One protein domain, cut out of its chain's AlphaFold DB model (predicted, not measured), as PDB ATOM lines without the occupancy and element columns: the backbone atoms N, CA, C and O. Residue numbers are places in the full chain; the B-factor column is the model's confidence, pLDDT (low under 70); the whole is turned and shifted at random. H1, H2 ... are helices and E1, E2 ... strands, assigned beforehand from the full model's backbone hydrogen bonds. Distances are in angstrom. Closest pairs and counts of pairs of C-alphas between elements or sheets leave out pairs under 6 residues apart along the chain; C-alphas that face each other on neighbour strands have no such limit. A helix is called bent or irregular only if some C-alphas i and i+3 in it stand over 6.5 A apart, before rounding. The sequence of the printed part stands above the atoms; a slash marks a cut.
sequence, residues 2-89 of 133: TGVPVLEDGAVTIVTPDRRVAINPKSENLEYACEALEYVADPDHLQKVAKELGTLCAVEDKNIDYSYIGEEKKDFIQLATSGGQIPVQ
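This is residues 2 to 89 of the 133 residues of an uncharacterized protein of bioreactor metagenome (UniProt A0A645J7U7). A small three-stranded sheet with H3 across one face makes one end of the shape; residues 16 to 29 run out to the far end, and H1 runs back toward H2. The 88 printed residues, with E1 E2 H1 H2 H3 E3 in chain order, are of mixed class, helices and strands; the sheet, in the order E1 E2 E3, is mixed in direction, E1 and E2 antiparallel, E2 and E3 parallel. The whole is loose, radius of gyration of the C-alphas 15.9 A, spanning 54 by 28 by 19 A.

E1, residues 2 to 7, and E2, residues 10 to 15, form an antiparallel hairpin; N 4 and O 12, 3.3 A apart, are within hydrogen-bond range. H1, residues 30 to 41, is close to but not clearly touching H2, residues 43 to 53; the closest C-alphas, of Val 40 and Leu 46, are 6.1 A apart. H3, residues 71 to 81, is on the sheet in two layers, helix on one face; its closest C-alphas to E2, of Ala 80 and Thr 13, are 5.7 A apart. E3, residues 85 to 87, is parallel to E2; N 86 and O 13 are 2.9 A apart. E2, H1 H2 H3, E3 are a strand-helix-strand unit, parallel neighbour strands with helices between. Each O i to N i+4 pair is within range in H1 and H2, 5 of 7 in H3.

E1 begins at C-alpha 2 (287.704, 72.739, 118.747); H1 is 16.2 A long; H3 is irregular, C-alphas 72 and 75 being 7.7 A apart; E3 ends at C-alpha 87 (297.481, 79.954, 117.499).

The printed part has no cut; links E2 to H1 and H2 to H3 are long. pLDDT is under 70 at residues 2 to 10, 83 to 84 and 89.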
ATOM      1  N   THR A   2     288.890  72.738 117.881       50.91
ATOM      2  CA  THR A   2     287.704  72.739 118.747       50.91
ATOM      3  C   THR A   2     287.331  74.194 118.992       50.91
ATOM      4  O   THR A   2     288.184  74.969 119.421       50.91
ATOM      5  N   GLY A   3     286.090  74.578 118.686       54.81
ATOM      6  CA  GLY A   3     285.558  75.865 119.130       54.81
ATOM      7  C   GLY A   3     285.396  75.817 120.643       54.81
ATOM      8  O   GLY A   3     284.748  74.903 121.156       54.81
ATOM      9  N   VAL A   4     286.024  76.747 121.357       59.25
ATOM     10  CA  VAL A   4     285.891  76.825 122.812       59.25
ATOM     11  C   VAL A   4     284.974  78.012 123.110       59.25
ATOM     12  O   VAL A   4     285.251  79.119 122.642       59.25
ATOM     13  N   PRO A   5     283.863  77.827 123.840       59.84
ATOM     14  CA  PRO A   5     283.124  78.955 124.385       59.84
ATOM     15  C   PRO A   5     283.967  79.524 125.527       59.84
ATOM     16  O   PRO A   5     284.035  78.932 126.602       59.84
ATOM     17  N   VAL A   6     284.706  80.604 125.263       60.44
ATOM     18  CA  VAL A   6     285.669  81.154 126.233       60.44
ATOM     19  C   VAL A   6     285.103  82.366 126.978       60.44
ATOM     20  O   VAL A   6     285.533  82.606 128.100       60.44
ATOM     21  N   LEU A   7     284.135  83.108 126.414       59.50
ATOM     22  CA  LEU A   7     283.637  84.366 126.992       59.50
ATOM     23  C   LEU A   7     282.112  84.531 126.849       59.50
ATOM     24  O   LEU A   7     281.499  83.935 125.963       59.50
ATOM     25  N   GLU A   8     281.514  85.378 127.698       59.62
ATOM     26  CA  GLU A   8     280.093  85.784 127.620       59.62
ATOM     27  C   GLU A   8     279.755  86.470 126.279       59.62
ATOM     28  O   GLU A   8     278.617  86.398 125.815       59.62
ATOM     29  N   ASP A   9     280.768  87.047 125.620       62.44
ATOM     30  CA  ASP A   9     280.621  87.919 124.449       62.44
ATOM     31  C   ASP A   9     280.966  87.224 123.116       62.44
ATOM     32  O   ASP A   9     280.861  87.835 122.050       62.44
ATOM     33  N   GLY A  10     281.408  85.960 123.141       65.06
ATOM     34  CA  GLY A  10     281.773  85.240 121.920       65.06
ATOM     35  C   GLY A  10     282.610  83.976 122.122       65.06
ATOM     36  O   GLY A  10     283.183  83.715 123.183       65.06
ATOM     37  N   ALA A  11     282.689  83.177 121.059       73.69
ATOM     38  CA  ALA A  11     283.582  82.028 120.972       73.69
ATOM     39  C   ALA A  11     284.922  82.440 120.345       73.69
ATOM     40  O   ALA A  11     284.989  83.404 119.585       73.69
ATOM     41  N   VAL A  12     285.983  81.687 120.635       75.56
ATOM     42  CA  VAL A  12     287.261  81.791 119.915       75.56
ATOM     43  C   VAL A  12     287.648  80.433 119.357       75.56
ATOM     44  O   VAL A  12     287.258  79.382 119.884       75.56
ATOM     45  N   THR A  13     288.446  80.452 118.291       76.88
ATOM     46  CA  THR A  13     289.002  79.226 117.719       76.88
ATOM     47  C   THR A  13     290.451  79.079 118.122       76.88
ATOM     48  O   THR A  13     291.283  79.939 117.837       76.88
ATOM     49  N   ILE A  14     290.767  77.946 118.735       75.69
ATOM     50  CA  ILE A  14     292.147  77.528 118.931       75.69
ATOM     51  C   ILE A  14     292.587  76.812 117.650       75.69
ATOM     52  O   ILE A  14     292.077  75.731 117.323       75.69
ATOM     53  N   VAL A  15     293.501  77.434 116.903       74.06
ATOM     54  CA  VAL A  15     293.933  76.964 115.580       74.06
ATOM     55  C   VAL A  15     295.354  76.420 115.621       74.06
ATOM     56  O   VAL A  15     296.253  76.967 116.256       74.06
ATOM     57  N   THR A  16     295.567  75.319 114.918       73.88
ATOM     58  CA  THR A  16     296.892  74.773 114.628       73.88
ATOM     59  C   THR A  16     296.847  74.196 113.222       73.88
ATOM     60  O   THR A  16     295.805  73.647 112.845       73.88
ATOM     61  N   PRO A  17     297.921  74.306 112.426       73.75
ATOM     62  CA  PRO A  17     297.970  73.599 111.157       73.75
ATOM     63  C   PRO A  17     297.902  72.094 111.423       73.75
ATOM     64  O   PRO A  17     298.744  71.543 112.133       73.75
ATOM     65  N   ASP A  18     296.900  71.442 110.837       77.88
ATOM     66  CA  ASP A  18     296.736  69.986 110.896       77.88
ATOM     67  C   ASP A  18     297.905  69.273 110.203       77.88
ATOM     68  O   ASP A  18     298.401  68.244 110.659       77.88
ATOM     69  N   ARG A  19     298.390  69.857 109.100       80.94
ATOM     70  CA  ARG A  19     299.459  69.291 108.276       80.94
ATOM     71  C   ARG A  19     300.443  70.357 107.846       80.94
ATOM     72  O   ARG A  19     300.091  71.517 107.651       80.94
ATOM     73  N   ARG A  20     301.689  69.924 107.671       84.62
ATOM     74  CA  ARG A  20     302.772  70.722 107.101       84.62
ATOM     75  C   ARG A  20     303.533  69.872 106.111       84.62
ATOM     76  O   ARG A  20     303.762  68.690 106.359       84.62
ATOM     77  N   VAL A  21     303.953  70.503 105.029       87.75
ATOM     78  CA  VAL A  21     304.892  69.914 104.081       87.75
ATOM     79  C   VAL A  21     306.206  70.660 104.242       87.75
ATOM     80  O   VAL A  21     306.225  71.886 104.303       87.75
ATOM     81  N   ALA A  22     307.296  69.913 104.373       90.56
ATOM     82  CA  ALA A  22     308.637  70.454 104.499       90.56
ATOM     83  C   ALA A  22     309.541  69.780 103.472       90.56
ATOM     84  O   ALA A  22     309.413  68.582 103.210       90.56
ATOM     85  N   ILE A  23     310.464  70.553 102.911       94.75
ATOM     86  CA  ILE A  23     311.444  70.056 101.953       94.75
ATOM     87  C   ILE A  23     312.727  69.728 102.705       94.75
ATOM     88  O   ILE A  23     313.192  70.506 103.536       94.75
ATOM     89  N   ASN A  24     313.316  68.570 102.407       95.50
ATOM     90  CA  ASN A  24     314.644  68.242 102.902       95.50
ATOM     91  C   ASN A  24     315.676  69.167 102.226       95.50
ATOM     92  O   ASN A  24     315.882  69.035 101.017       95.50
ATOM     93  N   PRO A  25     316.386  70.031 102.975       93.88
ATOM     94  CA  PRO A  25     317.359  70.956 102.391       93.88
ATOM     95  C   PRO A  25     318.570  70.244 101.768       93.88
ATOM     96  O   PRO A  25     319.335  70.862 101.038       93.88
ATOM     97  N   LYS A  26     318.759  68.948 102.052       96.19
ATOM     98  CA  LYS A  26     319.822  68.107 101.483       96.19
ATOM     99  C   LYS A  26     319.334  67.207 100.343       96.19
ATOM    100  O   LYS A  26     320.006  66.234 100.018       96.19
ATOM    101  N   SER A  27     318.148  67.463  99.793       96.38
ATOM    102  CA  SER A  27     317.634  66.717  98.643       96.38
ATOM    103  C   SER A  27     318.549  66.897  97.429       96.38
ATOM    104  O   SER A  27     318.937  68.018  97.111       96.38
ATOM    105  N   GLU A  28     318.834  65.809  96.711       97.12
ATOM    106  CA  GLU A  28     319.532  65.862  95.416       97.12
ATOM    107  C   GLU A  28     318.699  66.584  94.340       97.12
ATOM    108  O   GLU A  28     319.253  67.099  93.377       97.12
ATOM    109  N   ASN A  29     317.376  66.667  94.531       96.94
ATOM    110  CA  ASN A  29     316.425  67.326  93.630       96.94
ATOM    111  C   ASN A  29     315.714  68.484  94.346       96.94
ATOM    112  O   ASN A  29     314.485  68.543  94.383       96.94
ATOM    113  N   LEU A  30     316.480  69.353  95.010       97.06
ATOM    114  CA  LEU A  30     315.935  70.430  95.843       97.06
ATOM    115  C   LEU A  30     315.041  71.394  95.053       97.06
ATOM    116  O   LEU A  30     313.937  71.683  95.497       97.06
ATOM    117  N   GLU A  31     315.498  71.845  93.886       96.81
ATOM    118  CA  GLU A  31     314.770  72.801  93.041       96.81
ATOM    119  C   GLU A  31     313.404  72.247  92.622       96.81
ATOM    120  O   GLU A  31     312.379  72.861  92.895       96.81
ATOM    121  N   TYR A  32     313.371  71.014  92.113       97.19
ATOM    122  CA  TYR A  32     312.120  70.344  91.759       97.19
ATOM    123  C   TYR A  32     311.193  70.125  92.964       97.19
ATOM    124  O   TYR A  32     309.974  70.239  92.852       97.19
ATOM    125  N   ALA A  33     311.745  69.815  94.142       97.00
ATOM    126  CA  ALA A  33     310.944  69.688  95.357       97.00
ATOM    127  C   ALA A  33     310.319  71.032  95.779       97.00
ATOM    128  O   ALA A  33     309.184  71.039  96.257       97.00
ATOM    129  N   CYS A  34     311.031  72.148  95.583       96.44
ATOM    130  CA  CYS A  34     310.493  73.495  95.774       96.44
ATOM    131  C   CYS A  34     309.369  73.783  94.781       96.44
ATOM    132  O   CYS A  34     308.273  74.117  95.216       96.44
ATOM    133  N   GLU A  35     309.593  73.554  93.485       96.81
ATOM    134  CA  GLU A  35     308.574  73.754  92.444       96.81
ATOM    135  C   GLU A  35     307.309  72.925  92.708       96.81
ATOM    136  O   GLU A  35     306.188  73.418  92.591       96.81
ATOM    137  N   ALA A  36     307.468  71.661  93.110       95.44
ATOM    138  CA  ALA A  36     306.344  70.796  93.445       95.44
ATOM    139  C   ALA A  36     305.563  71.316  94.661       95.44
ATOM    140  O   ALA A  36     304.331  71.263  94.672       95.44
ATOM    141  N   LEU A  37     306.258  71.822  95.686       94.44
ATOM    142  CA  LEU A  37     305.601  72.414  96.847       94.44
ATOM    143  C   LEU A  37     304.893  73.720  96.483       94.44
ATOM    144  O   LEU A  37     303.766  73.916  96.921       94.44
ATOM    145  N   GLU A  38     305.507  74.579  95.671       93.81
ATOM    146  CA  GLU A  38     304.899  75.819  95.179       93.81
ATOM    147  C   GLU A  38     303.642  75.536  94.353       93.81
ATOM    148  O   GLU A  38     302.609  76.165  94.573       93.81
ATOM    149  N   TYR A  39     303.689  74.525  93.479       94.25
ATOM    150  CA  TYR A  39     302.522  74.071  92.729       94.25
ATOM    151  C   TYR A  39     301.383  73.652  93.663       94.25
ATOM    152  O   TYR A  39     300.248  74.082  93.478       94.25
ATOM    153  N   VAL A  40     301.672  72.838  94.684       91.38
ATOM    154  CA  VAL A  40     300.658  72.400  95.657       91.38
ATOM    155  C   VAL A  40     300.173  73.553  96.536       91.38
ATOM    156  O   VAL A  40     299.013  73.533  96.935       91.38
ATOM    157  N   ALA A  41     301.035  74.525  96.843       89.50
ATOM    158  CA  ALA A  41     300.743  75.678  97.693       89.50
ATOM    159  C   ALA A  41     299.899  76.762  97.004       89.50
ATOM    160  O   ALA A  41     299.418  77.671  97.682       89.50
ATOM    161  N   ASP A  42     299.695  76.668  95.691       90.56
ATOM    162  CA  ASP A  42     298.738  77.510  94.981       90.56
ATOM    163  C   ASP A  42     297.317  77.347  95.575       90.56
ATOM    164  O   ASP A  42     296.894  76.212  95.839       90.56
ATOM    165  N   PRO A  43     296.561  78.442  95.799       89.38
ATOM    166  CA  PRO A  43     295.237  78.394  96.424       89.38
ATOM    167  C   PRO A  43     294.259  77.396  95.789       89.38
ATOM    168  O   PRO A  43     293.550  76.696  96.522       89.38
ATOM    169  N   ASP A  44     294.249  77.265  94.458       90.25
ATOM    170  CA  ASP A  44     293.337  76.355  93.758       90.25
ATOM    171  C   ASP A  44     293.701  74.888  94.027       90.25
ATOM    172  O   ASP A  44     292.828  74.019  94.149       90.25
ATOM    173  N   HIS A  45     294.997  74.585  94.129       92.50
ATOM    174  CA  HIS A  45     295.479  73.242  94.448       92.50
ATOM    175  C   HIS A  45     295.303  72.917  95.931       92.50
ATOM    176  O   HIS A  45     294.825  71.825  96.254       92.50
ATOM    177  N   LEU A  46     295.575  73.865  96.830       91.25
ATOM    178  CA  LEU A  46     295.304  73.706  98.259       91.25
ATOM    179  C   LEU A  46     293.823  73.461  98.532       91.25
ATOM    180  O   LEU A  46     293.493  72.601  99.348       91.25
ATOM    181  N   GLN A  47     292.921  74.147  97.827       91.00
ATOM    182  CA  GLN A  47     291.488  73.918  97.984       91.00
ATOM    183  C   GLN A  47     291.079  72.513  97.528       91.00
ATOM    184  O   GLN A  47     290.255  71.879  98.187       91.00
ATOM    185  N   LYS A  48     291.661  71.997  96.438       92.38
ATOM    186  CA  LYS A  48     291.444  70.602  96.013       92.38
ATOM    187  C   LYS A  48     291.935  69.623  97.078       92.38
ATOM    188  O   LYS A  48     291.203  68.710  97.437       92.38
ATOM    189  N   VAL A  49     293.127  69.843  97.634       91.88
ATOM    190  CA  VAL A  49     293.660  69.015  98.729       91.88
ATOM    191  C   VAL A  49     292.741  69.063  99.953       91.88
ATOM    192  O   VAL A  49     292.415  68.022 100.514       91.88
ATOM    193  N   ALA A  50     292.277  70.248 100.349       90.75
ATOM    194  CA  ALA A  50     291.369  70.418 101.481       90.75
ATOM    195  C   ALA A  50     290.024  69.703 101.254       90.75
ATOM    196  O   ALA A  50     289.538  69.022 102.158       90.75
ATOM    197  N   LYS A  51     289.484  69.775 100.027       92.75
ATOM    198  CA  LYS A  51     288.284  69.045  99.582       92.75
ATOM    199  C   LYS A  51     288.436  67.536  99.731       92.75
ATOM    200  O   LYS A  51     287.605  66.911 100.381       92.75
ATOM    201  N   GLU A  52     289.509  66.974  99.181       92.69
ATOM    202  CA  GLU A  52     289.796  65.534  99.260       92.69
ATOM    203  C   GLU A  52     289.964  65.047 100.707       92.69
ATOM    204  O   GLU A  52     289.614  63.917 101.043       92.69
ATOM    205  N   LEU A  53     290.488  65.903 101.588       90.12
ATOM    206  CA  LEU A  53     290.725  65.569 102.992       90.12
ATOM    207  C   LEU A  53     289.545  65.891 103.919       90.12
ATOM    208  O   LEU A  53     289.561  65.469 105.076       90.12
ATOM    209  N   GLY A  54     288.542  66.638 103.452       89.44
ATOM    210  CA  GLY A  54     287.447  67.119 104.295       89.44
ATOM    211  C   GLY A  54     287.894  68.095 105.393       89.44
ATOM    212  O   GLY A  54     287.310  68.106 106.478       89.44
ATOM    213  N   THR A  55     288.945  68.887 105.149       88.69
ATOM    214  CA  THR A  55     289.556  69.812 106.127       88.69
ATOM    215  C   THR A  55     289.364  71.275 105.738       88.69
ATOM    216  O   THR A  55     289.066  71.565 104.591       88.69
ATOM    217  N   LEU A  56     289.597  72.225 106.656       88.31
ATOM    218  CA  LEU A  56     289.703  73.641 106.269       88.31
ATOM    219  C   LEU A  56     290.913  73.861 105.347       88.31
ATOM    220  O   LEU A  56     291.933  73.180 105.475       88.31
ATOM    221  N   CYS A  57     290.798  74.824 104.434       88.19
ATOM    222  CA  CYS A  57     291.892  75.239 103.570       88.19
ATOM    223  C   CYS A  57     292.852  76.141 104.354       88.19
ATOM    224  O   CYS A  57     292.421  76.925 105.196       88.19
ATOM    225  N   ALA A  58     294.153  76.029 104.082       82.00
ATOM    226  CA  ALA A  58     295.186  76.782 104.795       82.00
ATOM    227  C   ALA A  58     295.353  78.233 104.303       82.00
ATOM    228  O   ALA A  58     296.142  78.976 104.882       82.00
ATOM    229  N   VAL A  59     294.646  78.628 103.240       80.62
ATOM    230  CA  VAL A  59     294.709  79.976 102.662       80.62
ATOM    231  C   VAL A  59     293.491  80.808 103.038       80.62
ATOM    232  O   VAL A  59     292.362  80.318 103.080       80.62
ATOM    233  N   GLU A  60     293.737  82.094 103.269       73.62
ATOM    234  CA  GLU A  60     292.694  83.098 103.432       73.62
ATOM    235  C   GLU A  60     292.306  83.646 102.050       73.62
ATOM    236  O   GLU A  60     292.971  84.521 101.502       73.62
ATOM    237  N   ASP A  61     291.234  83.107 101.471       74.25
ATOM    238  CA  ASP A  61     290.637  83.612 100.232       74.25
ATOM    239  C   ASP A  61     289.105  83.619 100.367       74.25
ATOM    240  O   ASP A  61     288.495  82.704 100.929       74.25
ATOM    241  N   LYS A  62     288.460  84.670  99.852       70.62
ATOM    242  CA  LYS A  62     286.997  84.824  99.870       70.62
ATOM    243  C   LYS A  62     286.280  83.791  98.998       70.62
ATOM    244  O   LYS A  62     285.079  83.600  99.163       70.62
ATOM    245  N   ASN A  63     286.998  83.147  98.082       80.19
ATOM    246  CA  ASN A  63     286.467  82.165  97.144       80.19
ATOM    247  C   ASN A  63     286.610  80.715  97.637       80.19
ATOM    248  O   ASN A  63     286.250  79.785  96.906       80.19
ATOM    249  N   ILE A  64     287.104  80.489  98.862       84.31
ATOM    250  CA  ILE A  64     287.167  79.134  99.414       84.31
ATOM    251  C   ILE A  64     285.751  78.630  99.716       84.31
ATOM    252  O   ILE A  64     285.095  79.009 100.681       84.31
ATOM    253  N   ASP A  65     285.294  77.720  98.869       88.31
ATOM    254  CA  ASP A  65     284.127  76.874  99.079       88.31
ATOM    255  C   ASP A  65     284.414  75.855 100.186       88.31
ATOM    256  O   ASP A  65     285.367  75.093 100.058       88.31
ATOM    257  N   TYR A  66     283.580  75.834 101.229       89.88
ATOM    258  CA  TYR A  66     283.626  74.890 102.355       89.88
ATOM    259  C   TYR A  66     282.423  73.930 102.396       89.88
ATOM    260  O   TYR A  66     282.250  73.202 103.376       89.88
ATOM    261  N   SER A  67     281.585  73.896 101.353       89.19
ATOM    262  CA  SER A  67     280.347  73.095 101.327       89.19
ATOM    263  C   SER A  67     280.578  71.589 101.520       89.19
ATOM    264  O   SER A  67     279.699  70.884 102.010       89.19
ATOM    265  N   TYR A  68     281.779  71.098 101.209       90.19
ATOM    266  CA  TYR A  68     282.178  69.696 101.362       90.19
ATOM    267  C   TYR A  68     282.397  69.246 102.817       90.19
ATOM    268  O   TYR A  68     282.494  68.048 103.072       90.19
ATOM    269  N   ILE A  69     282.496  70.174 103.775       88.00
ATOM    270  CA  ILE A  69     282.804  69.863 105.183       88.00
ATOM    271  C   ILE A  69     281.547  69.458 105.982       88.00
ATOM    272  O   ILE A  69     281.673  68.812 107.030       88.00
ATOM    273  N   GLY A  70     280.360  69.778 105.452       87.31
ATOM    274  CA  GLY A  70     279.053  69.502 106.053       87.31
ATOM    275  C   GLY A  70     278.417  70.737 106.703       87.31
ATOM    276  O   GLY A  70     279.094  71.532 107.359       87.31
ATOM    277  N   GLU A  71     277.100  70.901 106.524       86.38
ATOM    278  CA  GLU A  71     276.322  72.028 107.079       86.38
ATOM    279  C   GLU A  71     276.363  72.065 108.614       86.38
ATOM    280  O   GLU A  71     276.316  73.137 109.212       86.38
ATOM    281  N   GLU A  72     276.523  70.917 109.275       85.75
ATOM    282  CA  GLU A  72     276.594  70.824 110.735       85.75
ATOM    283  C   GLU A  72     277.824  71.522 111.336       85.75
ATOM    284  O   GLU A  72     277.856  71.799 112.533       85.75
ATOM    285  N   LYS A  73     278.835  71.823 110.513       85.31
ATOM    286  CA  LYS A  73     280.060  72.528 110.921       85.31
ATOM    287  C   LYS A  73     280.078  73.986 110.480       85.31
ATOM    288  O   LYS A  73     281.096  74.646 110.669       85.31
ATOM    289  N   LYS A  74     278.988  74.506 109.913       85.50
ATOM    290  CA  LYS A  74     278.919  75.870 109.375       85.50
ATOM    291  C   LYS A  74     279.309  76.935 110.396       85.50
ATOM    292  O   LYS A  74     280.137  77.785 110.083       85.50
ATOM    293  N   ASP A  75     278.797  76.838 111.620       82.31
ATOM    294  CA  ASP A  75     279.116  77.788 112.692       82.31
ATOM    295  C   ASP A  75     280.601  77.722 113.076       82.31
ATOM    296  O   ASP A  75     281.245  78.747 113.295       82.31
ATOM    297  N   PHE A  76     281.178  76.515 113.088       81.12
ATOM    298  CA  PHE A  76     282.607  76.325 113.323       81.12
ATOM    299  C   PHE A  76     283.451  76.881 112.172       81.12
ATOM    300  O   PHE A  76     284.454  77.534 112.432       81.12
ATOM    301  N   ILE A  77     283.058  76.657 110.914       84.81
ATOM    302  CA  ILE A  77     283.747  77.208 109.739       84.81
ATOM    303  C   ILE A  77     283.701  78.733 109.793       84.81
ATOM    304  O   ILE A  77     284.730  79.374 109.603       84.81
ATOM    305  N   GLN A  78     282.540  79.318 110.098       82.81
ATOM    306  CA  GLN A  78     282.394  80.762 110.242       82.81
ATOM    307  C   GLN A  78     283.305  81.293 111.347       82.81
ATOM    308  O   GLN A  78     284.025  82.254 111.112       82.81
ATOM    309  N   LEU A  79     283.330  80.645 112.512       81.31
ATOM    310  CA  LEU A  79     284.182  81.046 113.626       81.31
ATOM    311  C   LEU A  79     285.676  80.918 113.282       81.31
ATOM    312  O   LEU A  79     286.454  81.835 113.528       81.31
ATOM    313  N   ALA A  80     286.064  79.798 112.669       80.06
ATOM    314  CA  ALA A  80     287.433  79.505 112.271       80.06
ATOM    315  C   ALA A  80     287.916  80.363 111.099       80.06
ATOM    316  O   ALA A  80     289.117  80.468 110.910       80.06
ATOM    317  N   THR A  81     287.025  80.958 110.307       79.81
ATOM    318  CA  THR A  81     287.382  81.866 109.201       79.81
ATOM    319  C   THR A  81     287.160  83.336 109.549       79.81
ATOM    320  O   THR A  81     287.692  84.213 108.875       79.81
ATOM    321  N   SER A  82     286.415  83.626 110.616       74.94
ATOM    322  CA  SER A  82     286.346  84.951 111.222       74.94
ATOM    323  C   SER A  82     287.583  85.206 112.087       74.94
ATOM    324  O   SER A  82     288.153  84.279 112.660       74.94
ATOM    325  N   GLY A  83     288.016  86.465 112.194       69.00
ATOM    326  CA  GLY A  83     289.083  86.848 113.125       69.00
ATOM    327  C   GLY A  83     288.801  86.399 114.572       69.00
ATOM    328  O   GLY A  83     287.679  86.044 114.916       69.00
ATOM    329  N   GLY A  84     289.816  86.423 115.442       68.62
ATOM    330  CA  GLY A  84     289.707  85.861 116.802       68.62
ATOM    331  C   GLY A  84     290.224  84.422 116.911       68.62
ATOM    332  O   GLY A  84     289.718  83.609 117.686       68.62
ATOM    333  N   GLN A  85     291.243  84.104 116.114       73.56
ATOM    334  CA  GLN A  85     291.995  82.864 116.217       73.56
ATOM    335  C   GLN A  85     293.136  83.011 117.226       73.56
ATOM    336  O   GLN A  85     293.873  83.996 117.202       73.56
ATOM    337  N   ILE A  86     293.314  81.998 118.070       73.44
ATOM    338  CA  ILE A  86     294.483  81.873 118.939       73.44
ATOM    339  C   ILE A  86     295.347  80.738 118.379       73.44
ATOM    340  O   ILE A  86     294.880  79.592 118.349       73.44
ATOM    341  N   PRO A  87     296.581  81.013 117.919       70.44
ATOM    342  CA  PRO A  87     297.481  79.954 117.499       70.44
ATOM    343  C   PRO A  87     297.851  79.095 118.710       70.44
ATOM    344  O   PRO A  87     298.271  79.600 119.747       70.44
ATOM    345  N   VAL A  88     297.721  77.777 118.572       71.06
ATOM    346  CA  VAL A  88     298.170  76.808 119.590       71.06
ATOM    347  C   VAL A  88     299.673  76.906 119.825       71.06
ATOM    348  O   VAL A  88     300.157  76.649 120.923       71.06
ATOM    349  N   GLN A  89     300.417  77.219 118.768       66.81
ATOM    350  CA  GLN A  89     301.863  77.280 118.800       66.81
ATOM    351  C   GLN A  89     302.350  78.356 117.840       66.81
ATOM    352  O   GLN A  89     301.961  78.377 116.671       66.81
TER     353      GLN A  89